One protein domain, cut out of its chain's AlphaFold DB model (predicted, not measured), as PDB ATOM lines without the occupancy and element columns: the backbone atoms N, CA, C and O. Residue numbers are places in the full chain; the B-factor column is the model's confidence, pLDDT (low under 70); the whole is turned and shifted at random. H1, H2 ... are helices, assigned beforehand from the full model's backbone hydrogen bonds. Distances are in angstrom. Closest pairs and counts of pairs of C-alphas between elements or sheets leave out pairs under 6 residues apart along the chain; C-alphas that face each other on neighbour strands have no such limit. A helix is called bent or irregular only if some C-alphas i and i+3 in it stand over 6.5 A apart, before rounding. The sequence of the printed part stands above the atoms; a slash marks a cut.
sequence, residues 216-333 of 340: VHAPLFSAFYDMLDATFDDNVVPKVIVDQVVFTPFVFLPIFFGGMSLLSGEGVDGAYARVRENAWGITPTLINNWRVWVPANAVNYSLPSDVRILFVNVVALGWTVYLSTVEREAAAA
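This is residues 216 to 333 of the 340 residues of the protein "Peroxisomal membrane protein 2, 22kDa" of Pycnococcus provasolii (UniProt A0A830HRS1). A bent helix, H2, runs through the domain: its first arm, H2a, packs on one hairpin of two helices, H4 and H5, and its second arm, H2b, folds back with H3 into a smaller hairpin at one end. H1 meets H2a as an open V near their linked ends, and the last residues of H5, 324 to 333, stick out free. The printed part has 118 residues with five named helices, H1 to H5 in order, and no named strand, and its class is all helix. It is compact, with a radius of gyration of the C-alphas of 15.1 A and spans of 42 by 31 by 24 A.

Look first at H2, residues 236 to 263, assigned as one helix by its hydrogen bonds but bent, with C-alphas 250 and 253 6.8 A apart. Its arms, H2a, residues 236 to 250, and H2b, residues 253 to 263, stand at a steep tilt of 44 degrees; H2a is irregular, with C-alphas 245 and 248 6.6 A apart. H2a touches H4, residues 284 to 302, closest at the C-alphas of Val 236 and Tyr 301, 5.6 A; they run opposite ways at a shallow tilt of 33 degrees, only just short of steep. H4 has a kink of 38 degrees near residue 295. H4 forms a hairpin with H5, residues 308 to 333: they touch, closest at the C-alphas of Asn 300 and Arg 308, 5.6 A, and run opposite ways at a shallow tilt of 20 degrees. At the other arm, H2b and H3, residues 267 to 278, are a hairpin: the C-alphas of Gly 258 and Ala 271 come closest, 4.4 A, opposite ways at a shallow tilt of 32 degrees, only just short of steep. H1, residues 216 to 232, and H2a are a hairpin at a steep tilt of 41 degrees that only just touches, with 3 pairs of C-alphas within 8 A. H3 and H5 are apart. Every O i to N i+4 pair is within hydrogen-bond range in H1, H2b and H3; the counts are 9 of 11 in H2a, 14 of 15 in H4 and 21 of 22 in H5.

Find C-alpha 216 at (53.654, 87.453, 294.226); from there H1 runs 24.0 A to Phe 232. H2a begins at C-alpha 236, (32.097, 92.537, 304.356), and is 20.3 A long; H2b is 15.0 A and H3 16.6 A. H4 runs 27.6 A, and H5 runs 37.2 A to C-alpha 333 at (38.554, 56.479, 290.495).

The C-alphas of Ala 230 and Ala 333 are the two farthest apart, 46.8 A. The printed part has no cut, and its four links are tight. Mean pLDDT of the printed part is 89.4, and no printed residue is under 70.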
ATOM      1  N   VAL A 216      54.908  87.321 294.972       94.25
ATOM      2  CA  VAL A 216      53.654  87.453 294.226       94.25
ATOM      3  C   VAL A 216      52.481  87.589 295.183       94.25
ATOM      4  O   VAL A 216      51.792  88.603 295.166       94.25
ATOM      5  N   HIS A 217      52.271  86.596 296.048       93.94
ATOM      6  CA  HIS A 217      51.079  86.522 296.886       93.94
ATOM      7  C   HIS A 217      50.985  87.686 297.878       93.94
ATOM      8  O   HIS A 217      50.003  88.425 297.860       93.94
ATOM      9  N   ALA A 218      51.994  87.882 298.735       93.69
ATOM     10  CA  ALA A 218      51.912  88.889 299.792       93.69
ATOM     11  C   ALA A 218      51.759  90.332 299.270       93.69
ATOM     12  O   ALA A 218      50.880  91.032 299.780       93.69
ATOM     13  N   PRO A 219      52.532  90.798 298.266       95.56
ATOM     14  CA  PRO A 219      52.340  92.140 297.722       95.56
ATOM     15  C   PRO A 219      50.984  92.303 297.029       95.56
ATOM     16  O   PRO A 219      50.310  93.307 297.255       95.56
ATOM     17  N   LEU A 220      50.553  91.302 296.248       95.62
ATOM     18  CA  LEU A 220      49.272  91.331 295.540       95.62
ATOM     19  C   LEU A 220      48.091  91.427 296.513       95.62
ATOM     20  O   LEU A 220      47.252  92.311 296.369       95.62
ATOM     21  N   PHE A 221      48.045  90.555 297.525       94.38
ATOM     22  CA  PHE A 221      46.965  90.556 298.513       94.38
ATOM     23  C   PHE A 221      47.013  91.772 299.435       94.38
ATOM     24  O   PHE A 221      45.957  92.274 299.807       94.38
ATOM     25  N   SER A 222      48.200  92.287 299.778       94.31
ATOM     26  CA  SER A 222      48.283  93.537 300.542       94.31
ATOM     27  C   SER A 222      47.644  94.685 299.766       94.31
ATOM     28  O   SER A 222      46.762  95.345 300.300       94.31
ATOM     29  N   ALA A 223      48.033  94.878 298.502       95.38
ATOM     30  CA  ALA A 223      47.475  95.941 297.671       95.38
ATOM     31  C   ALA A 223      45.966  95.759 297.430       95.38
ATOM     32  O   ALA A 223      45.211  96.729 297.456       95.38
ATOM     33  N   PHE A 224      45.516  94.518 297.225       96.31
ATOM     34  CA  PHE A 224      44.101  94.213 297.024       96.31
ATOM     35  C   PHE A 224      43.256  94.511 298.270       96.31
ATOM     36  O   PHE A 224      42.196  95.123 298.152       96.31
ATOM     37  N   TYR A 225      43.726  94.145 299.465       94.25
ATOM     38  CA  TYR A 225      43.021  94.458 300.710       94.25
ATOM     39  C   TYR A 225      42.980  95.955 300.995       94.25
ATOM     40  O   TYR A 225      41.915  96.459 301.343       94.25
ATOM     41  N   ASP A 226      44.083  96.672 300.766       93.69
ATOM     42  CA  ASP A 226      44.120  98.128 300.931       93.69
ATOM     43  C   ASP A 226      43.117  98.814 299.975       93.69
ATOM     44  O   ASP A 226      42.393  99.728 300.370       93.69
ATOM     45  N   MET A 227      43.000  98.328 298.730       96.19
ATOM     46  CA  MET A 227      42.004  98.802 297.759       96.19
ATOM     47  C   MET A 227      40.564  98.512 298.211       96.19
ATOM     48  O   MET A 227      39.694  99.378 298.094       96.19
ATOM     49  N   LEU A 228      40.291  97.303 298.708       95.25
ATOM     50  CA  LEU A 228      38.961  96.924 299.185       95.25
ATOM     51  C   LEU A 228      38.529  97.750 300.397       95.25
ATOM     52  O   LEU A 228      37.378  98.179 300.453       95.25
ATOM     53  N   ASP A 229      39.440  97.981 301.343       93.19
ATOM     54  CA  ASP A 229      39.184  98.804 302.525       93.19
ATOM     55  C   ASP A 229      38.911 100.262 302.134       93.19
ATOM     56  O   ASP A 229      37.977 100.862 302.652       93.19
ATOM     57  N   ALA A 230      39.639 100.804 301.153       94.31
ATOM     58  CA  ALA A 230      39.404 102.157 300.646       94.31
ATOM     59  C   ALA A 230      38.090 102.315 299.851       94.31
ATOM     60  O   ALA A 230      37.595 103.430 299.710       94.31
ATOM     61  N   THR A 231      37.548 101.226 299.291       96.38
ATOM     62  CA  THR A 231      36.369 101.273 298.403       96.38
ATOM     63  C   THR A 231      35.066 100.942 299.128       96.38
ATOM     64  O   THR A 231      34.022 101.503 298.801       96.38
ATOM     65  N   PHE A 232      35.104 100.001 300.074       93.38
ATOM     66  CA  PHE A 232      33.905  99.418 300.684       93.38
ATOM     67  C   PHE A 232      33.818  99.617 302.205       93.38
ATOM     68  O   PHE A 232      32.902  99.069 302.827       93.38
ATOM     69  N   ASP A 233      34.738 100.390 302.795       90.06
ATOM     70  CA  ASP A 233      34.853 100.626 304.241       90.06
ATOM     71  C   ASP A 233      34.792  99.299 305.017       90.06
ATOM     72  O   ASP A 233      35.481  98.350 304.658       90.06
ATOM     73  N   ASP A 234      33.941  99.170 306.035       88.19
ATOM     74  CA  ASP A 234      33.804  97.951 306.843       88.19
ATOM     75  C   ASP A 234      32.783  96.937 306.282       88.19
ATOM     76  O   ASP A 234      32.517  95.901 306.896       88.19
ATOM     77  N   ASN A 235      32.203  97.179 305.098       93.81
ATOM     78  CA  ASN A 235      31.193  96.279 304.539       93.81
ATOM     79  C   ASN A 235      31.819  94.979 304.010       93.81
ATOM     80  O   ASN A 235      32.455  94.950 302.958       93.81
ATOM     81  N   VAL A 236      31.564  93.868 304.702       95.69
ATOM     82  CA  VAL A 236      32.097  92.537 304.356       95.69
ATOM     83  C   VAL A 236      31.508  91.980 303.055       95.69
ATOM     84  O   VAL A 236      32.237  91.438 302.227       95.69
ATOM     85  N   VAL A 237      30.196  92.117 302.849       96.06
ATOM     86  CA  VAL A 237      29.483  91.519 301.705       96.06
ATOM     87  C   VAL A 237      30.057  91.946 300.343       96.06
ATOM     88  O   VAL A 237      30.421  91.059 299.567       96.06
ATOM     89  N   PRO A 238      30.193  93.249 300.020       96.50
ATOM     90  CA  PRO A 238      30.757  93.658 298.736       96.50
ATOM     91  C   PRO A 238      32.220  93.226 298.571       96.50
ATOM     92  O   PRO A 238      32.604  92.849 297.466       96.50
ATOM     93  N   LYS A 239      33.015  93.186 299.651       96.69
ATOM     94  CA  LYS A 239      34.400  92.689 299.604       96.69
ATOM     95  C   LYS A 239      34.463  91.223 299.194       96.69
ATOM     96  O   LYS A 239      35.218  90.885 298.291       96.69
ATOM     97  N   VAL A 240      33.628  90.368 299.791       97.25
ATOM     98  CA  VAL A 240      33.550  88.942 299.426       97.25
ATOM     99  C   VAL A 240      33.090  88.767 297.980       97.25
ATOM    100  O   VAL A 240      33.653  87.946 297.262       97.25
ATOM    101  N   ILE A 241      32.102  89.545 297.525       96.81
ATOM    102  CA  ILE A 241      31.618  89.473 296.139       96.81
ATOM    103  C   ILE A 241      32.735  89.851 295.161       96.81
ATOM    104  O   ILE A 241      33.005  89.098 294.228       96.81
ATOM    105  N   VAL A 242      33.415  90.980 295.376       97.25
ATOM    106  CA  VAL A 242      34.511  91.424 294.502       97.25
ATOM    107  C   VAL A 242      35.672  90.433 294.526       97.25
ATOM    108  O   VAL A 242      36.211  90.095 293.473       97.25
ATOM    109  N   ASP A 243      36.025  89.910 295.697       96.25
ATOM    110  CA  ASP A 243      37.062  88.894 295.846       96.25
ATOM    111  C   ASP A 243      36.739  87.634 295.029       96.25
ATOM    112  O   ASP A 243      37.536  87.184 294.208       96.25
ATOM    113  N   GLN A 244      35.542  87.080 295.198       95.25
ATOM    114  CA  GLN A 244      35.219  85.754 294.675       95.25
ATOM    115  C   GLN A 244      34.737  85.779 293.220       95.25
ATOM    116  O   GLN A 244      34.950  84.806 292.496       95.25
ATOM    117  N   VAL A 245      34.114  86.876 292.777       94.00
ATOM    118  CA  VAL A 245      33.564  87.016 291.417       94.00
ATOM    119  C   VAL A 245      34.536  87.720 290.476       94.00
ATOM    120  O   VAL A 245      34.521  87.434 289.281       94.00
ATOM    121  N   VAL A 246      35.387  88.620 290.982       94.44
ATOM    122  CA  VAL A 246      36.304  89.401 290.140       94.44
ATOM    123  C   VAL A 246      37.750  88.980 290.365       94.44
ATOM    124  O   VAL A 246      38.403  88.454 289.464       94.44
ATOM    125  N   PHE A 247      38.265  89.188 291.571       95.25
ATOM    126  CA  PHE A 247      39.691  89.033 291.839       95.25
ATOM    127  C   PHE A 247      40.160  87.581 291.685       95.25
ATOM    128  O   PHE A 247      41.123  87.312 290.971       95.25
ATOM    129  N   THR A 248      39.458  86.628 292.289       92.88
ATOM    130  CA  THR A 248      39.821  85.210 292.257       92.88
ATOM    131  C   THR A 248      39.879  84.645 290.828       92.88
ATOM    132  O   THR A 248      40.953  84.188 290.428       92.88
ATOM    133  N   PRO A 249      38.796  84.686 290.024       91.62
ATOM    134  CA  PRO A 249      38.792  84.068 288.697       91.62
ATOM    135  C   PRO A 249      39.641  84.818 287.665       91.62
ATOM    136  O   PRO A 249      40.278  84.176 286.834       91.62
ATOM    137  N   PHE A 250      39.679  86.156 287.702       92.44
ATOM    138  CA  PHE A 250      40.318  86.940 286.638       92.44
ATOM    139  C   PHE A 250      41.738  87.405 286.964       92.44
ATOM    140  O   PHE A 250      42.482  87.741 286.045       92.44
ATOM    141  N   VAL A 251      42.135  87.420 288.240       94.12
ATOM    142  CA  VAL A 251      43.453  87.914 288.666       94.12
ATOM    143  C   VAL A 251      44.244  86.811 289.358       94.12
ATOM    144  O   VAL A 251      45.284  86.388 288.855       94.12
ATOM    145  N   PHE A 252      43.757  86.304 290.491       93.12
ATOM    146  CA  PHE A 252      44.546  85.419 291.340       93.12
ATOM    147  C   PHE A 252      44.796  84.043 290.715       93.12
ATOM    148  O   PHE A 252      45.948  83.623 290.645       93.12
ATOM    149  N   LEU A 253      43.762  83.340 290.235       91.44
ATOM    150  CA  LEU A 253      43.938  81.999 289.665       91.44
ATOM    151  C   LEU A 253      44.833  81.998 288.410       91.44
ATOM    152  O   LEU A 253      45.738  81.160 288.355       91.44
ATOM    153  N   PRO A 254      44.680  82.924 287.438       92.88
ATOM    154  CA  PRO A 254      45.605  83.019 286.311       92.88
ATOM    155  C   PRO A 254      47.056  83.266 286.742       92.88
ATOM    156  O   PRO A 254      47.963  82.595 286.250       92.88
ATOM    157  N   ILE A 255      47.282  84.172 287.702       94.50
ATOM    158  CA  ILE A 255      48.621  84.458 288.239       94.50
ATOM    159  C   ILE A 255      49.192  83.238 288.967       94.50
ATOM    160  O   ILE A 255      50.367  82.920 288.796       94.50
ATOM    161  N   PHE A 256      48.381  82.539 289.760       91.31
ATOM    162  CA  PHE A 256      48.805  81.358 290.501       91.31
ATOM    163  C   PHE A 256      49.195  80.219 289.558       91.31
ATOM    164  O   PHE A 256      50.332  79.752 289.589       91.31
ATOM    165  N   PHE A 257      48.287  79.792 288.680       90.12
ATOM    166  CA  PHE A 257      48.544  78.668 287.781       90.12
ATOM    167  C   PHE A 257      49.617  78.988 286.739       90.12
ATOM    168  O   PHE A 257      50.505  78.163 286.507       90.12
ATOM    169  N   GLY A 258      49.573  80.189 286.157       92.88
ATOM    170  CA  GLY A 258      50.570  80.645 285.195       92.88
ATOM    171  C   GLY A 258      51.940  80.829 285.843       92.88
ATOM    172  O   GLY A 258      52.927  80.279 285.364       92.88
ATOM    173  N   GLY A 259      52.007  81.519 286.984       92.00
ATOM    174  CA  GLY A 259      53.249  81.740 287.725       92.00
ATOM    175  C   GLY A 259      53.901  80.436 288.180       92.00
ATOM    176  O   GLY A 259      55.101  80.249 287.990       92.00
ATOM    177  N   MET A 260      53.118  79.490 288.704       89.56
ATOM    178  CA  MET A 260      53.636  78.181 289.111       89.56
ATOM    179  C   MET A 260      54.115  77.332 287.927       89.56
ATOM    180  O   MET A 260      55.100  76.602 288.066       89.56
ATOM    181  N   SER A 261      53.458  77.429 286.768       90.69
ATOM    182  CA  SER A 261      53.891  76.771 285.528       90.69
ATOM    183  C   SER A 261      55.208  77.357 285.004       90.69
ATOM    184  O   SER A 261      56.162  76.613 284.763       90.69
ATOM    185  N   LEU A 262      55.326  78.689 284.965       92.75
ATOM    186  CA  LEU A 262      56.556  79.383 284.566       92.75
ATOM    187  C   LEU A 262      57.725  79.056 285.502       92.75
ATOM    188  O   LEU A 262      58.805  78.698 285.036       92.75
ATOM    189  N   LEU A 263      57.502  79.098 286.820       90.69
ATOM    190  CA  LEU A 263      58.508  78.715 287.818       90.69
ATOM    191  C   LEU A 263      58.919  77.242 287.701       90.69
ATOM    192  O   LEU A 263      60.014  76.875 288.127       90.69
ATOM    193  N   SER A 264      58.051  76.399 287.138       88.62
ATOM    194  CA  SER A 264      58.332  74.986 286.885       88.62
ATOM    195  C   SER A 264      59.070  74.720 285.575       88.62
ATOM    196  O   SER A 264      59.474  73.584 285.345       88.62
ATOM    197  N   GLY A 265      59.317  75.755 284.767       89.75
ATOM    198  CA  GLY A 265      60.038  75.639 283.500       89.75
ATOM    199  C   GLY A 265      59.186  75.099 282.351       89.75
ATOM    200  O   GLY A 265      59.733  74.705 281.329       89.75
ATOM    201  N   GLU A 266      57.857  75.098 282.488       88.81
ATOM    202  CA  GLU A 266      56.925  74.606 281.458       88.81
ATOM    203  C   GLU A 266      56.764  75.584 280.273       88.81
ATOM    204  O   GLU A 266      56.090  75.280 279.291       88.81
ATOM    205  N   GLY A 267      57.392  76.761 280.351       91.75
ATOM    206  CA  GLY A 267      57.322  77.798 279.326       91.75
ATOM    207  C   GLY A 267      55.983  78.540 279.294       91.75
ATOM    208  O   GLY A 267      55.075  78.293 280.089       91.75
ATOM    209  N   VAL A 268      55.871  79.494 278.368       92.81
ATOM    210  CA  VAL A 268      54.670  80.334 278.218       92.81
ATOM    211  C   VAL A 268      53.480  79.514 277.723       92.81
ATOM    212  O   VAL A 268      52.369  79.697 278.217       92.81
ATOM    213  N   ASP A 269      53.714  78.567 276.815       93.06
ATOM    214  CA  ASP A 269      52.658  77.708 276.273       93.06
ATOM    215  C   ASP A 269      52.072  76.786 277.350       93.06
ATOM    216  O   ASP A 269      50.850  76.667 277.466       93.06
ATOM    217  N   GLY A 270      52.927  76.198 278.198       89.88
ATOM    218  CA  GLY A 270      52.494  75.402 279.348       89.88
ATOM    219  C   GLY A 270      51.704  76.232 280.361       89.88
ATOM    220  O   GLY A 270      50.646  75.802 280.829       89.88
ATOM    221  N   ALA A 271      52.151  77.461 280.628       91.38
ATOM    222  CA  ALA A 271      51.445  78.378 281.515       91.38
ATOM    223  C   ALA A 271      50.060  78.742 280.970       91.38
ATOM    224  O   ALA A 271      49.074  78.690 281.710       91.38
ATOM    225  N   TYR A 272      49.963  79.049 279.675       91.56
ATOM    226  CA  TYR A 272      48.693  79.349 279.023       91.56
ATOM    227  C   TYR A 272      47.733  78.155 279.063       91.56
ATOM    228  O   TYR A 272      46.568  78.318 279.432       91.56
ATOM    229  N   ALA A 273      48.220  76.949 278.753       89.88
ATOM    230  CA  ALA A 273      47.422  75.729 278.826       89.88
ATOM    231  C   ALA A 273      46.890  75.488 280.248       89.88
ATOM    232  O   ALA A 273      45.685  75.320 280.438       89.88
ATOM    233  N   ARG A 274      47.755  75.589 281.268       87.50
ATOM    234  CA  ARG A 274      47.360  75.367 282.666       87.50
ATOM    235  C   ARG A 274      46.338  76.393 283.155       87.50
ATOM    236  O   ARG A 274      45.401  76.018 283.863       87.50
ATOM    237  N   VAL A 275      46.488  77.664 282.782       89.31
ATOM    238  CA  VAL A 275      45.507  78.718 283.094       89.31
ATOM    239  C   VAL A 275      44.179  78.439 282.395       89.31
ATOM    240  O   VAL A 275      43.129  78.504 283.031       89.31
ATOM    241  N   ARG A 276      44.205  78.071 281.112       87.94
ATOM    242  CA  ARG A 276      42.996  77.751 280.347       87.94
ATOM    243  C   ARG A 276      42.221  76.576 280.944       87.94
ATOM    244  O   ARG A 276      40.999  76.620 280.976       87.94
ATOM    245  N   GLU A 277      42.913  75.547 281.413       84.56
ATOM    246  CA  GLU A 277      42.282  74.349 281.977       84.56
ATOM    247  C   GLU A 277      41.734  74.568 283.391       84.56
ATOM    248  O   GLU A 277      40.676  74.040 283.729       84.56
ATOM    249  N   ASN A 278      42.443  75.337 284.225       79.19
ATOM    250  CA  ASN A 278      42.164  75.385 285.664       79.19
ATOM    251  C   ASN A 278      41.552  76.705 286.145       79.19
ATOM    252  O   ASN A 278      40.849  76.707 287.159       79.19
ATOM    253  N   ALA A 279      41.804  77.812 285.443       79.19
ATOM    254  CA  ALA A 279      41.373  79.153 285.839       79.19
ATOM    255  C   ALA A 279      40.307  79.762 284.917       79.19
ATOM    256  O   ALA A 279      39.591  80.663 285.346       79.19
ATOM    257  N   TRP A 280      40.197  79.314 283.661       78.38
ATOM    258  CA  TRP A 280      39.264  79.911 282.704       78.38
ATOM    259  C   TRP A 280      37.870  79.276 282.771       78.38
ATOM    260  O   TRP A 280      37.696  78.084 282.527       78.38
ATOM    261  N   GLY A 281      36.854  80.102 283.029       81.44
ATOM    262  CA  GLY A 281      35.458  79.672 283.112       81.44
ATOM    263  C   GLY A 281      35.086  79.035 284.455       81.44
ATOM    264  O   GLY A 281      35.818  79.121 285.439       81.44
ATOM    265  N   ILE A 282      33.908  78.409 284.507       80.31
ATOM    266  CA  ILE A 282      33.411  77.742 285.717       80.31
ATOM    267  C   ILE A 282      33.976  76.320 285.756       80.31
ATOM    268  O   ILE A 282      33.368  75.375 285.257       80.31
ATOM    269  N   THR A 283      35.171  76.184 286.327       81.56
ATOM    270  CA  THR A 283      35.833  74.890 286.523       81.56
ATOM    271  C   THR A 283      35.405  74.249 287.851       81.56
ATOM    272  O   THR A 283      35.007  74.955 288.784       81.56
ATOM    273  N   PRO A 284      35.527  72.915 288.006       83.81
ATOM    274  CA  PRO A 284      35.353  72.261 289.307       83.81
ATOM    275  C   PRO A 284      36.254  72.871 290.393       83.81
ATOM    276  O   PRO A 284      35.841  72.999 291.545       83.81
ATOM    277  N   THR A 285      37.455  73.313 290.008       82.19
ATOM    278  CA  THR A 285      38.398  74.030 290.872       82.19
ATOM    279  C   THR A 285      37.804  75.332 291.396       82.19
ATOM    280  O   THR A 285      37.871  75.572 292.598       82.19
ATOM    281  N   LEU A 286      37.175  76.144 290.538       86.81
ATOM    282  CA  LEU A 286      36.538  77.398 290.949       86.81
ATOM    283  C   LEU A 286      35.324  77.157 291.858       86.81
ATOM    284  O   LEU A 286      35.161  77.839 292.864       86.81
ATOM    285  N   ILE A 287      34.507  76.142 291.562       88.44
ATOM    286  CA  ILE A 287      33.356  75.784 292.408       88.44
ATOM    287  C   ILE A 287      33.823  75.364 293.808       88.44
ATOM    288  O   ILE A 287      33.277  75.818 294.816       88.44
ATOM    289  N   ASN A 288      34.844  74.509 293.889       87.50
ATOM    290  CA  ASN A 288      35.415  74.097 295.169       87.50
ATOM    291  C   ASN A 288      36.125  75.253 295.877       87.50
ATOM    292  O   ASN A 288      36.068  75.334 297.104       87.50
ATOM    293  N   ASN A 289      36.737  76.167 295.121       90.12
ATOM    294  CA  ASN A 289      37.310  77.387 295.666       90.12
ATOM    295  C   ASN A 289      36.226  78.209 296.373       90.12
ATOM    296  O   ASN A 289      36.370  78.474 297.560       90.12
ATOM    297  N   TRP A 290      35.094  78.488 295.720       92.88
ATOM    298  CA  TRP A 290      33.997  79.235 296.343       92.88
ATOM    299  C   TRP A 290      33.445  78.566 297.605       92.88
ATOM    300  O   TRP A 290      33.155  79.252 298.581       92.88
ATOM    301  N   ARG A 291      33.346  77.231 297.635       90.56
ATOM    302  CA  ARG A 291      32.872  76.492 298.823       90.56
ATOM    303  C   ARG A 291      33.728  76.732 300.067       90.56
ATOM    304  O   ARG A 291      33.198  76.705 301.173       90.56
ATOM    305  N   VAL A 292      35.028  76.952 299.888       90.44
ATOM    306  CA  VAL A 292      35.977  77.161 300.989       90.44
ATOM    307  C   VAL A 292      36.202  78.648 301.243       90.44
ATOM    308  O   VAL A 292      36.154  79.105 302.383       90.44
ATOM    309  N   TRP A 293      36.428  79.412 300.179       93.81
ATOM    310  CA  TRP A 293      36.917  80.779 300.269       93.81
ATOM    311  C   TRP A 293      35.818  81.816 300.461       93.81
ATOM    312  O   TRP A 293      36.079  82.809 301.127       93.81
ATOM    313  N   VAL A 294      34.576  81.586 300.017       94.81
ATOM    314  CA  VAL A 294      33.451  82.486 300.347       94.81
ATOM    315  C   VAL A 294      33.244  82.595 301.869       94.81
ATOM    316  O   VAL A 294      33.286  83.717 302.382       94.81
ATOM    317  N   PRO A 295      33.063  81.492 302.630       95.88
ATOM    318  CA  PRO A 295      32.897  81.595 304.079       95.88
ATOM    319  C   PRO A 295      34.184  82.045 304.781       95.88
ATOM    320  O   PRO A 295      34.118  82.863 305.697       95.88
ATOM    321  N   ALA A 296      35.356  81.573 304.339       95.19
ATOM    322  CA  ALA A 296      36.625  81.995 304.929       95.19
ATOM    323  C   ALA A 296      36.859  83.502 304.759       95.19
ATOM    324  O   ALA A 296      37.227  84.171 305.720       95.19
ATOM    325  N   ASN A 297      36.593  84.062 303.577       96.00
ATOM    326  CA  ASN A 297      36.773  85.488 303.328       96.00
ATOM    327  C   ASN A 297      35.732  86.342 304.051       96.00
ATOM    328  O   ASN A 297      36.067  87.435 304.502       96.00
ATOM    329  N   ALA A 298      34.510  85.841 304.250       96.00
ATOM    330  CA  ALA A 298      33.532  86.519 305.100       96.00
ATOM    331  C   ALA A 298      34.054  86.687 306.538       96.00
ATOM    332  O   ALA A 298      33.957  87.775 307.106       96.00
ATOM    333  N   VAL A 299      34.681  85.646 307.099       96.62
ATOM    334  CA  VAL A 299      35.363  85.739 308.400       96.62
ATOM    335  C   VAL A 299      36.568  86.672 308.303       96.62
ATOM    336  O   VAL A 299      36.689  87.588 309.108       96.62
ATOM    337  N   ASN A 300      37.423  86.502 307.299       96.00
ATOM    338  CA  ASN A 300      38.639  87.291 307.123       96.00
ATOM    339  C   ASN A 300      38.375  88.805 307.103       96.00
ATOM    340  O   ASN A 300      39.028  89.562 307.815       96.00
ATOM    341  N   TYR A 301      37.389  89.258 306.326       95.00
ATOM    342  CA  TYR A 301      37.062  90.681 306.215       95.00
ATOM    343  C   TYR A 301      36.401  91.252 307.477       95.00
ATOM    344  O   TYR A 301      36.427  92.467 307.657       95.00
ATOM    345  N   SER A 302      35.871  90.401 308.364       93.44
ATOM    346  CA  SER A 302      35.396  90.804 309.698       93.44
ATOM    347  C   SER A 302      36.528  90.980 310.719       93.44
ATOM    348  O   SER A 302      36.322  91.580 311.773       93.44
ATOM    349  N   LEU A 303      37.730  90.472 310.420       92.75
ATOM    350  CA  LEU A 303      38.889  90.585 311.298       92.75
ATOM    351  C   LEU A 303      39.616  91.931 311.112       92.75
ATOM    352  O   LEU A 303      39.564  92.526 310.024       92.75
ATOM    353  N   PRO A 304      40.363  92.377 312.140       90.88
ATOM    354  CA  PRO A 304      41.304  93.489 312.029       90.88
ATOM    355  C   PRO A 304      42.287  93.310 310.863       90.88
ATOM    356  O   PRO A 304      42.732  92.195 310.576       90.88
ATOM    357  N   SER A 305      42.631  94.403 310.178       88.81
ATOM    358  CA  SER A 305      43.429  94.371 308.941       88.81
ATOM    359  C   SER A 305      44.841  93.799 309.122       88.81
ATOM    360  O   SER A 305      45.392  93.225 308.179       88.81
ATOM    361  N   ASP A 306      45.407  93.881 310.329       88.75
ATOM    362  CA  ASP A 306      46.730  93.357 310.677       88.75
ATOM    363  C   ASP A 306      46.798  91.825 310.627       88.75
ATOM    364  O   ASP A 306      47.839  91.278 310.277       88.75
ATOM    365  N   VAL A 307      45.703  91.111 310.908       91.12
ATOM    366  CA  VAL A 307      45.706  89.635 310.979       91.12
ATOM    367  C   VAL A 307      45.190  88.938 309.717       91.12
ATOM    368  O   VAL A 307      45.322  87.719 309.598       91.12
ATOM    369  N   ARG A 308      44.638  89.678 308.747       92.75
ATOM    370  CA  ARG A 308      43.943  89.091 307.583       92.75
ATOM    371  C   ARG A 308      44.828  88.204 306.710       92.75
ATOM    372  O   ARG A 308      44.444  87.105 306.321       92.75
ATOM    373  N   ILE A 309      46.045  88.658 306.409       90.19
ATOM    374  CA  ILE A 309      46.981  87.870 305.587       90.19
ATOM    375  C   ILE A 309      47.420  86.606 306.329       90.19
ATOM    376  O   ILE A 309      47.503  85.541 305.722       90.19
ATOM    377  N   LEU A 310      47.643  86.693 307.644       89.56
ATOM    378  CA  LEU A 310      47.963  85.521 308.454       89.56
ATOM    379  C   LEU A 310      46.807  84.511 308.451       89.56
ATOM    380  O   LEU A 310      47.042  83.329 308.212       89.56
ATOM    381  N   PHE A 311      45.570  84.979 308.647       93.31
ATOM    382  CA  PHE A 311      44.372  84.141 308.599       93.31
ATOM    383  C   PHE A 311      44.239  83.413 307.254       93.31
ATOM    384  O   PHE A 311      44.129  82.187 307.227       93.31
ATOM    385  N   VAL A 312      44.327  84.139 306.135       92.81
ATOM    386  CA  VAL A 312      44.228  83.542 304.791       92.81
ATOM    387  C   VAL A 312      45.335  82.531 304.534       92.81
ATOM    388  O   VAL A 312      45.062  81.460 303.997       92.81
ATOM    389  N   ASN A 313      46.563  82.802 304.973       89.62
ATOM    390  CA  ASN A 313      47.655  81.845 304.828       89.62
ATOM    391  C   ASN A 313      47.415  80.553 305.635       89.62
ATOM    392  O   ASN A 313      47.760  79.470 305.166       89.62
ATOM    393  N   VAL A 314      46.796  80.635 306.818       89.88
ATOM    394  CA  VAL A 314      46.420  79.449 307.610       89.88
ATOM    395  C   VAL A 314      45.315  78.650 306.917       89.88
ATOM    396  O   VAL A 314      45.433  77.432 306.791       89.88
ATOM    397  N   VAL A 315      44.273  79.315 306.405       90.56
ATOM    398  CA  VAL A 315      43.222  78.649 305.613       90.56
ATOM    399  C   VAL A 315      43.816  78.003 304.356       90.56
ATOM    400  O   VAL A 315      43.448  76.882 304.003       90.56
ATOM    401  N   ALA A 316      44.799  78.653 303.724       86.00
ATOM    402  CA  ALA A 316      45.494  78.126 302.555       86.00
ATOM    403  C   ALA A 316      46.236  76.810 302.846       86.00
ATOM    404  O   ALA A 316      46.249  75.930 301.985       86.00
ATOM    405  N   LEU A 317      46.789  76.616 304.054       82.44
ATOM    406  CA  LEU A 317      47.351  75.318 304.456       82.44
ATOM    407  C   LEU A 317      46.289  74.215 304.363       82.44
ATOM    408  O   LEU A 317      46.517  73.183 303.729       82.44
ATOM    409  N   GLY A 318      45.102  74.457 304.928       82.31
ATOM    410  CA  GLY A 318      43.977  73.522 304.858       82.31
ATOM    411  C   GLY A 318      43.515  73.268 303.421       82.31
ATOM    412  O   GLY A 318      43.311  72.119 303.028       82.31
ATOM    413  N   TRP A 319      43.439  74.322 302.604       82.81
ATOM    414  CA  TRP A 319      43.118  74.219 301.179       82.81
ATOM    415  C   TRP A 319      44.106  73.323 300.418       82.81
ATOM    416  O   TRP A 319      43.683  72.485 299.624       82.81
ATOM    417  N   THR A 320      45.412  73.438 300.680       76.62
ATOM    418  CA  THR A 320      46.411  72.585 300.011       76.62
ATOM    419  C   THR A 320      46.285  71.109 300.376       76.62
ATOM    420  O   THR A 320      46.444  70.257 299.506       76.62
ATOM    421  N   VAL A 321      45.926  70.794 301.624       75.31
ATOM    422  CA  VAL A 321      45.620  69.415 302.038       75.31
ATOM    423  C   VAL A 321      44.386  68.896 301.308       75.31
ATOM    424  O   VAL A 321      44.414  67.792 300.767       75.31
ATOM    425  N   TYR A 322      43.323  69.704 301.261       77.81
ATOM    426  CA  TYR A 322      42.076  69.358 300.586       77.81
ATOM    427  C   TYR A 322      42.289  69.066 299.092       77.81
ATOM    428  O   TYR A 322      41.825  68.040 298.590       77.81
ATOM    429  N   LEU A 323      43.046  69.912 298.388       73.06
ATOM    430  CA  LEU A 323      43.364  69.675 296.979       73.06
ATOM    431  C   LEU A 323      44.127  68.362 296.779       73.06
ATOM    432  O   LEU A 323      43.719  67.557 295.942       73.06
ATOM    433  N   SER A 324      45.143  68.083 297.604       73.25
ATOM    434  CA  SER A 324      45.864  66.807 297.541       73.25
ATOM    435  C   SER A 324      44.943  65.601 297.765       73.25
ATOM    436  O   SER A 324      45.165  64.542 297.180       73.25
ATOM    437  N   THR A 325      43.904  65.714 298.599       73.12
ATOM    438  CA  THR A 325      42.938  64.617 298.788       73.12
ATOM    439  C   THR A 325      42.008  64.424 297.596       73.12
ATOM    440  O   THR A 325      41.806  63.286 297.179       73.12
ATOM    441  N   VAL A 326      41.514  65.509 296.994       75.00
ATOM    442  CA  VAL A 326      40.631  65.441 295.818       75.00
ATOM    443  C   VAL A 326      41.374  64.873 294.607       75.00
ATOM    444  O   VAL A 326      40.852  64.006 293.907       75.00
ATOM    445  N   GLU A 327      42.620  65.297 294.385       71.88
ATOM    446  CA  GLU A 327      43.476  64.752 293.324       71.88
ATOM    447  C   GLU A 327      43.696  63.241 293.492       71.88
ATOM    448  O   GLU A 327      43.645  62.483 292.519       71.88
ATOM    449  N   ARG A 328      43.884  62.778 294.736       72.94
ATOM    450  CA  ARG A 328      44.016  61.347 295.050       72.94
ATOM    451  C   ARG A 328      42.750  60.563 294.725       72.94
ATOM    452  O   ARG A 328      42.841  59.494 294.123       72.94
ATOM    453  N   GLU A 329      41.587  61.064 295.128       76.69
ATOM    454  CA  GLU A 329      40.300  60.406 294.869       76.69
ATOM    455  C   GLU A 329      40.022  60.296 293.366       76.69
ATOM    456  O   GLU A 329      39.639  59.227 292.884       76.69
ATOM    457  N   ALA A 330      40.311  61.356 292.607       73.88
ATOM    458  CA  ALA A 330      40.197  61.353 291.153       73.88
ATOM    459  C   ALA A 330      41.131  60.316 290.498       73.88
ATOM    460  O   ALA A 330      40.706  59.566 289.616       73.88
ATOM    461  N   ALA A 331      42.386  60.218 290.955       72.44
ATOM    462  CA  ALA A 331      43.342  59.230 290.448       72.44
ATOM    463  C   ALA A 331      42.912  57.783 290.760       72.44
ATOM    464  O   ALA A 331      42.987  56.907 289.892       72.44
ATOM    465  N   ALA A 332      42.421  57.528 291.977       76.56
ATOM    466  CA  ALA A 332      41.901  56.226 292.382       76.56
ATOM    467  C   ALA A 332      40.688  55.809 291.535       76.56
ATOM    468  O   ALA A 332      40.666  54.696 291.002       76.56
ATOM    469  N   ALA A 333      39.724  56.714 291.338       78.25
ATOM    470  CA  ALA A 333      38.554  56.479 290.495       78.25
ATOM    471  C   ALA A 333      38.945  56.160 289.041       78.25
ATOM    472  O   ALA A 333      38.454  55.183 288.473       78.25
TER     473      ALA A 333